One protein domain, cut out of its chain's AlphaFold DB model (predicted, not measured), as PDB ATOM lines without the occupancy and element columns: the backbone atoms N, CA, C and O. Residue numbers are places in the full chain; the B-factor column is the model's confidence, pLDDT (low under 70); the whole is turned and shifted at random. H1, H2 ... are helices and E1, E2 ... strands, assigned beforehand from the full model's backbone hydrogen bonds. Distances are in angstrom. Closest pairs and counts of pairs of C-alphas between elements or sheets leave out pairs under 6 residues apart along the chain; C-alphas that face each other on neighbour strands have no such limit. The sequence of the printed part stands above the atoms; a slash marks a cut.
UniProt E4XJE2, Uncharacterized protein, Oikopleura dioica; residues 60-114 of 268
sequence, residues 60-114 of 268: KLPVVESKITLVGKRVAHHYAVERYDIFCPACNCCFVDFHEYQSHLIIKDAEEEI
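Overview. This is residues 60 to 114 of the 268 residues of an uncharacterized protein of Oikopleura dioica (UniProt E4XJE2). A long, twisted hairpin of two strands, E1 and E2, makes one part of a thin rod, and the single helix H1 runs out beyond the base of the hairpin to make the other end. Where the two parts meet, the short strand E3 folds back beside the last residues of E2, and the first part of H1 packs there; residues 70 to 75 at the hairpin's tip and residues 109 to 114 of H1 stick out at the two ends. The printed part has 55 residues, with three named strands and then one named helix along the chain, E1, E2, E3, H1; the sheet has the order E1, E2, E3, antiparallel throughout, and the class is mixed, helices and strands. The whole is extended, with a radius of gyration of the C-alphas of 18.0 A, and the C-alphas span 63 by 17 by 9 A.

Along the chain. Strand E2, residues 74 to 88, is the longest strand by residues and measures 39.3 A from first to last C-alpha; it bends by 63 degrees at residue 83. Strand E1, residues 60 to 71, measures 32.7 A and begins at C-alpha 60, (-7.394, 42.766, 6.887). Strand E3, residues 93 to 95, has three residues and begins at C-alpha 93, (2.195, 46.529, 13.033). Helix H1, residues 98 to 114, measures 24.5 A and ends at C-alpha 114, (0.748, 64.576, 24.623).

Arrangement. E1, E2 and E3 form a meander, each strand the antiparallel neighbour of the one before. E1 and E2 are a hairpin with 167 degrees between their directions; N 61 and O 85 are 2.8 A apart and N 76 and O 69 are 2.8 A apart, both within hydrogen-bond range. E2 and E3 are also a hairpin, with N 95 and O 86 within hydrogen-bond range at 2.8 A. The pairing is staggered: E2 pairs with E1 over residues 74 to 86 and with E3 over residues 86 to 88. The edge strands E1 and E3 are apart. The sheet is twisted, with C-alphas up to 4.3 A off its best plane. H1 is on the sheet in two layers, a helix on one face of a sheet, at a height over the sheet of 11.0 A. It lies over E3 and runs along the strands, at 10 degrees to E3 on the local plane. The closest C-alphas of E3 and H1 are those of Phe 95 and Tyr 101, 6.0 A apart; those of E2 and H1 are Ile 86 and Phe 98, 6.9 A apart. In H1 every O i to N i+4 pair is within hydrogen-bond range.

Size, cuts and confidence. The two C-alphas farthest apart are those of Gly 72 and Ile 114, at 63.1 A. Without the stretches that stand free, the body has 43 residues and spans 45 by 17 by 10 A. The three links are tight, and the printed part has no cut. The mean pLDDT of the printed part is 87.0, and no printed residue is under 70.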
ATOM      1  N   LYS A  60      -7.231  44.192   6.559       89.81
ATOM      2  CA  LYS A  60      -7.394  42.766   6.887       89.81
ATOM      3  C   LYS A  60      -6.461  41.935   6.014       89.81
ATOM      4  O   LYS A  60      -6.639  41.910   4.798       89.81
ATOM      5  N   LEU A  61      -5.492  41.262   6.626       87.38
ATOM      6  CA  LEU A  61      -4.587  40.335   5.952       87.38
ATOM      7  C   LEU A  61      -5.103  38.901   6.143       87.38
ATOM      8  O   LEU A  61      -5.254  38.474   7.284       87.38
ATOM      9  N   PRO A  62      -5.398  38.146   5.069       84.50
ATOM     10  CA  PRO A  62      -5.799  36.752   5.202       84.50
ATOM     11  C   PRO A  62      -4.614  35.908   5.682       84.50
ATOM     12  O   PRO A  62      -3.571  35.862   5.028       84.50
ATOM     13  N   VAL A  63      -4.801  35.194   6.790       82.75
ATOM     14  CA  VAL A  63      -3.879  34.149   7.239       82.75
ATOM     15  C   VAL A  63      -4.207  32.892   6.442       82.75
ATOM     16  O   VAL A  63      -5.260  32.272   6.624       82.75
ATOM     17  N   VAL A  64      -3.326  32.564   5.497       85.81
ATOM     18  CA  VAL A  64      -3.498  31.430   4.584       85.81
ATOM     19  C   VAL A  64      -2.679  30.249   5.080       85.81
ATOM     20  O   VAL A  64      -1.451  30.255   4.988       85.81
ATOM     21  N   GLU A  65      -3.354  29.195   5.531       80.69
ATOM     22  CA  GLU A  65      -2.700  27.909   5.728       80.69
ATOM     23  C   GLU A  65      -2.542  27.194   4.384       80.69
ATOM     24  O   GLU A  65      -3.500  27.006   3.626       80.69
ATOM     25  N   SER A  66      -1.309  26.783   4.085       84.88
ATOM     26  CA  SER A  66      -1.002  25.973   2.908       84.88
ATOM     27  C   SER A  66      -0.790  24.519   3.316       84.88
ATOM     28  O   SER A  66       0.168  24.179   4.006       84.88
ATOM     29  N   LYS A  67      -1.688  23.642   2.868       86.12
ATOM     30  CA  LYS A  67      -1.571  22.197   3.047       86.12
ATOM     31  C   LYS A  67      -1.147  21.556   1.735       86.12
ATOM     32  O   LYS A  67      -1.870  21.603   0.741       86.12
ATOM     33  N   ILE A  68       0.021  20.928   1.750       86.06
ATOM     34  CA  ILE A  68       0.529  20.155   0.618       86.06
ATOM     35  C   ILE A  68       0.024  18.717   0.755       86.06
ATOM     36  O   ILE A  68       0.209  18.086   1.796       86.06
ATOM     37  N   THR A  69      -0.626  18.195  -0.282       87.62
ATOM     38  CA  THR A  69      -1.089  16.803  -0.355       87.62
ATOM     39  C   THR A  69      -0.474  16.112  -1.571       87.62
ATOM     40  O   THR A  69      -0.188  16.734  -2.595       87.62
ATOM     41  N   LEU A  70      -0.238  14.806  -1.462       86.19
ATOM     42  CA  LEU A  70       0.227  13.975  -2.572       86.19
ATOM     43  C   LEU A  70      -0.956  13.171  -3.108       86.19
ATOM     44  O   LEU A  70      -1.501  12.312  -2.418       86.19
ATOM     45  N   VAL A  71      -1.352  13.458  -4.347       84.25
ATOM     46  CA  VAL A  71      -2.437  12.766  -5.048       84.25
ATOM     47  C   VAL A  71      -1.801  11.893  -6.131       84.25
ATOM     48  O   VAL A  71      -1.498  12.332  -7.245       84.25
ATOM     49  N   GLY A  72      -1.507  10.645  -5.763       87.75
ATOM     50  CA  GLY A  72      -0.711   9.732  -6.585       87.75
ATOM     51  C   GLY A  72       0.734  10.222  -6.721       87.75
ATOM     52  O   GLY A  72       1.439  10.363  -5.728       87.75
ATOM     53  N   LYS A  73       1.183  10.488  -7.956       90.06
ATOM     54  CA  LYS A  73       2.523  11.040  -8.253       90.06
ATOM     55  C   LYS A  73       2.554  12.573  -8.374       90.06
ATOM     56  O   LYS A  73       3.581  13.121  -8.760       90.06
ATOM     57  N   ARG A  74       1.436  13.270  -8.131       83.06
ATOM     58  CA  ARG A  74       1.337  14.731  -8.274       83.06
ATOM     59  C   ARG A  74       1.198  15.396  -6.911       83.06
ATOM     60  O   ARG A  74       0.424  14.940  -6.071       83.06
ATOM     61  N   VAL A  75       1.928  16.489  -6.724       88.81
ATOM     62  CA  VAL A  75       1.778  17.376  -5.568       88.81
ATOM     63  C   VAL A  75       0.601  18.313  -5.833       88.81
ATOM     64  O   VAL A  75       0.537  18.937  -6.891       88.81
ATOM     65  N   ALA A  76      -0.325  18.399  -4.884       86.75
ATOM     66  CA  ALA A  76      -1.425  19.350  -4.881       86.75
ATOM     67  C   ALA A  76      -1.258  20.315  -3.700       86.75
ATOM     68  O   ALA A  76      -0.942  19.912  -2.581       86.75
ATOM     69  N   HIS A  77      -1.468  21.604  -3.961       86.56
ATOM     70  CA  HIS A  77      -1.439  22.649  -2.944       86.56
ATOM     71  C   HIS A  77      -2.873  23.071  -2.641       86.56
ATOM     72  O   HIS A  77      -3.587  23.538  -3.528       86.56
ATOM     73  N   HIS A  78      -3.289  22.909  -1.389       84.44
ATOM     74  CA  HIS A  78      -4.554  23.423  -0.886       84.44
ATOM     75  C   HIS A  78      -4.268  24.653  -0.031       84.44
ATOM     76  O   HIS A  78      -3.465  24.588   0.896       84.44
ATOM     77  N   TYR A  79      -4.935  25.759  -0.340       84.56
ATOM     78  CA  TYR A  79      -4.858  26.994   0.429       84.56
ATOM     79  C   TYR A  79      -6.199  27.202   1.125       84.56
ATOM     80  O   TYR A  79      -7.226  27.315   0.456       84.56
ATOM     81  N   ALA A  80      -6.188  27.224   2.455       80.12
ATOM     82  CA  ALA A  80      -7.348  27.543   3.274       80.12
ATOM     83  C   ALA A  80      -7.110  28.892   3.958       80.12
ATOM     84  O   ALA A  80      -6.049  29.122   4.533       80.12
ATOM     85  N   VAL A  81      -8.090  29.793   3.890       79.44
ATOM     86  CA  VAL A  81      -8.074  31.027   4.684       79.44
ATOM     87  C   VAL A  81      -8.737  30.698   6.015       79.44
ATOM     88  O   VAL A  81      -9.951  30.503   6.045       79.44
ATOM     89  N   GLU A  82      -7.960  30.603   7.094       77.25
ATOM     90  CA  GLU A  82      -8.535  30.356   8.423       77.25
ATOM     91  C   GLU A  82      -9.035  31.650   9.077       77.25
ATOM     92  O   GLU A  82     -10.133  31.694   9.632       77.25
ATOM     93  N   ARG A  83      -8.191  32.689   9.080       81.56
ATOM     94  CA  ARG A  83      -8.343  33.888   9.924       81.56
ATOM     95  C   ARG A  83      -7.919  35.135   9.160       81.56
ATOM     96  O   ARG A  83      -7.344  35.048   8.075       81.56
ATOM     97  N   TYR A  84      -8.200  36.295   9.741       84.00
ATOM     98  CA  TYR A  84      -7.709  37.575   9.245       84.00
ATOM     99  C   TYR A  84      -6.993  38.308  10.367       84.00
ATOM    100  O   TYR A  84      -7.649  38.717  11.325       84.00
ATOM    101  N   ASP A  85      -5.694  38.523  10.200       88.75
ATOM    102  CA  ASP A  85      -4.948  39.456  11.035       88.75
ATOM    103  C   ASP A  85      -5.296  40.887  10.611       88.75
ATOM    104  O   ASP A  85      -5.685  41.154   9.464       88.75
ATOM    105  N   ILE A  86      -5.141  41.834  11.530       91.12
ATOM    106  CA  ILE A  86      -5.371  43.251  11.264       91.12
ATOM    107  C   ILE A  86      -4.033  43.973  11.231       91.12
ATOM    108  O   ILE A  86      -3.275  43.950  12.188       91.12
ATOM    109  N   PHE A  87      -3.743  44.641  10.124       92.50
ATOM    110  CA  PHE A  87      -2.500  45.362   9.892       92.50
ATOM    111  C   PHE A  87      -2.740  46.870   9.862       92.50
ATOM    112  O   PHE A  87      -3.676  47.348   9.221       92.50
ATOM    113  N   CYS A  88      -1.874  47.629  10.530       92.00
ATOM    114  CA  CYS A  88      -1.838  49.084  10.467       92.00
ATOM    115  C   CYS A  88      -0.613  49.529   9.647       92.00
ATOM    116  O   CYS A  88       0.499  49.523  10.182       92.00
ATOM    117  N   PRO A  89      -0.767  49.967   8.380       88.50
ATOM    118  CA  PRO A  89       0.366  50.373   7.548       88.50
ATOM    119  C   PRO A  89       1.040  51.659   8.048       88.50
ATOM    120  O   PRO A  89       2.230  51.848   7.824       88.50
ATOM    121  N   ALA A  90       0.313  52.525   8.764       87.06
ATOM    122  CA  ALA A  90       0.861  53.762   9.328       87.06
ATOM    123  C   ALA A  90       1.878  53.507  10.455       87.06
ATOM    124  O   ALA A  90       2.811  54.287  10.629       87.06
ATOM    125  N   CYS A  91       1.698  52.421  11.214       88.62
ATOM    126  CA  CYS A  91       2.580  52.027  12.318       88.62
ATOM    127  C   CYS A  91       3.377  50.740  12.037       88.62
ATOM    128  O   CYS A  91       4.161  50.324  12.886       88.62
ATOM    129  N   ASN A  92       3.187  50.132  10.862       91.31
ATOM    130  CA  ASN A  92       3.789  48.872  10.424       91.31
ATOM    131  C   ASN A  92       3.675  47.736  11.463       91.31
ATOM    132  O   ASN A  92       4.659  47.076  11.795       91.31
ATOM    133  N   CYS A  93       2.470  47.527  11.997       89.75
ATOM    134  CA  CYS A  93       2.195  46.529  13.033       89.75
ATOM    135  C   CYS A  93       0.962  45.674  12.711       89.75
ATOM    136  O   CYS A  93      -0.002  46.160  12.112       89.75
ATOM    137  N   CYS A  94       1.010  44.406  13.123       90.88
ATOM    138  CA  CYS A  94      -0.092  43.449  13.039       90.88
ATOM    139  C   CYS A  94      -0.741  43.248  14.416       90.88
ATOM    140  O   CYS A  94      -0.072  43.365  15.442       90.88
ATOM    141  N   PHE A  95      -2.024  42.903  14.403       90.94
ATOM    142  CA  PHE A  95      -2.888  42.634  15.547       90.94
ATOM    143  C   PHE A  95      -3.692  41.366  15.259       90.94
ATOM    144  O   PHE A  95      -4.115  41.154  14.118       90.94
ATOM    145  N   VAL A  96      -3.915  40.542  16.279       87.38
ATOM    146  CA  VAL A  96      -4.635  39.264  16.156       87.38
ATOM    147  C   VAL A  96      -6.141  39.499  16.013       87.38
ATOM    148  O   VAL A  96      -6.836  38.734  15.346       87.38
ATOM    149  N   ASP A  97      -6.657  40.580  16.605       88.94
ATOM    150  CA  ASP A  97      -8.065  40.954  16.513       88.94
ATOM    151  C   ASP A  97      -8.304  42.477  16.423       88.94
ATOM    152  O   ASP A  97      -7.391  43.308  16.381       88.94
ATOM    153  N   PHE A  98      -9.584  42.859  16.344       89.38
ATOM    154  CA  PHE A  98      -9.997  44.261  16.257       89.38
ATOM    155  C   PHE A  98      -9.934  45.010  17.596       89.38
ATOM    156  O   PHE A  98      -9.832  46.234  17.588       89.38
ATOM    157  N   HIS A  99      -9.959  44.311  18.729       90.75
ATOM    158  CA  HIS A  99      -9.882  44.908  20.060       90.75
ATOM    159  C   HIS A  99      -8.446  45.362  20.381       90.75
ATOM    160  O   HIS A  99      -8.234  46.456  20.911       90.75
ATOM    161  N   GLU A 100      -7.443  44.575  19.988       90.12
ATOM    162  CA  GLU A 100      -6.036  44.981  20.004       90.12
ATOM    163  C   GLU A 100      -5.803  46.207  19.102       90.12
ATOM    164  O   GLU A 100      -5.205  47.196  19.534       90.12
ATOM    165  N   TYR A 101      -6.353  46.202  17.880       92.38
ATOM    166  CA  TYR A 101      -6.276  47.352  16.971       92.38
ATOM    167  C   TYR A 101      -6.980  48.610  17.527       92.38
ATOM    168  O   TYR A 101      -6.452  49.718  17.408       92.38
ATOM    169  N   GLN A 102      -8.141  48.474  18.178       90.56
ATOM    170  CA  GLN A 102      -8.809  49.595  18.856       90.56
ATOM    171  C   GLN A 102      -7.963  50.150  20.009       90.56
ATOM    172  O   GLN A 102      -7.846  51.366  20.159       90.56
ATOM    173  N   SER A 103      -7.325  49.269  20.780       91.31
ATOM    174  CA  SER A 103      -6.422  49.651  21.871       91.31
ATOM    175  C   SER A 103      -5.206  50.426  21.340       91.31
ATOM    176  O   SER A 103      -4.811  51.441  21.912       91.31
ATOM    177  N   HIS A 104      -4.659  50.014  20.190       91.75
ATOM    178  CA  HIS A 104      -3.614  50.747  19.471       91.75
ATOM    179  C   HIS A 104      -4.049  52.156  19.032       91.75
ATOM    180  O   HIS A 104      -3.267  53.095  19.192       91.75
ATOM    181  N   LEU A 105      -5.275  52.324  18.519       91.06
ATOM    182  CA  LEU A 105      -5.810  53.647  18.166       91.06
ATOM    183  C   LEU A 105      -5.875  54.575  19.386       91.06
ATOM    184  O   LEU A 105      -5.346  55.681  19.329       91.06
ATOM    185  N   ILE A 106      -6.431  54.099  20.505       88.62
ATOM    186  CA  ILE A 106      -6.553  54.880  21.749       88.62
ATOM    187  C   ILE A 106      -5.176  55.351  22.245       88.62
ATOM    188  O   ILE A 106      -5.005  56.517  22.603       88.62
ATOM    189  N   ILE A 107      -4.171  54.468  22.226       89.44
ATOM    190  CA  ILE A 107      -2.796  54.815  22.618       89.44
ATOM    191  C   ILE A 107      -2.195  55.850  21.654       89.44
ATOM    192  O   ILE A 107      -1.516  56.777  22.098       89.44
ATOM    193  N   LYS A 108      -2.444  55.729  20.343       87.69
ATOM    194  CA  LYS A 108      -1.914  56.672  19.346       87.69
ATOM    195  C   LYS A 108      -2.543  58.058  19.439       87.69
ATOM    196  O   LYS A 108      -1.802  59.037  19.363       87.69
ATOM    197  N   ASP A 109      -3.846  58.148  19.677       84.94
ATOM    198  CA  ASP A 109      -4.527  59.429  19.881       84.94
ATOM    199  C   ASP A 109      -4.018  60.124  21.161       84.94
ATOM    200  O   ASP A 109      -3.709  61.319  21.141       84.94
ATOM    201  N   ALA A 110      -3.800  59.373  22.249       83.38
ATOM    202  CA  ALA A 110      -3.197  59.900  23.477       83.38
ATOM    203  C   ALA A 110      -1.733  60.358  23.282       83.38
ATOM    204  O   ALA A 110      -1.330  61.405  23.793       83.38
ATOM    205  N   GLU A 111      -0.923  59.617  22.512       85.94
ATOM    206  CA  GLU A 111       0.428  60.051  22.128       85.94
ATOM    207  C   GLU A 111       0.417  61.361  21.322       85.94
ATOM    208  O   GLU A 111       1.298  62.202  21.517       85.94
ATOM    209  N   GLU A 112      -0.525  61.526  20.388       84.75
ATOM    210  CA  GLU A 112      -0.680  62.751  19.592       84.75
ATOM    211  C   GLU A 112      -1.032  63.946  20.489       84.75
ATOM    212  O   GLU A 112      -0.407  65.004  20.370       84.75
ATOM    213  N   GLU A 113      -1.971  63.769  21.425       81.75
ATOM    214  CA  GLU A 113      -2.383  64.803  22.377       81.75
ATOM    215  C   GLU A 113      -1.222  65.245  23.285       81.75
ATOM    216  O   GLU A 113      -0.992  66.442  23.481       81.75
ATOM    217  N   ILE A 114      -0.438  64.290  23.802       82.56
ATOM    218  CA  ILE A 114       0.748  64.576  24.623       82.56
ATOM    219  C   ILE A 114       1.813  65.319  23.802       82.56
ATOM    220  O   ILE A 114       2.381  66.300  24.287       82.56
TER     221      ILE A 114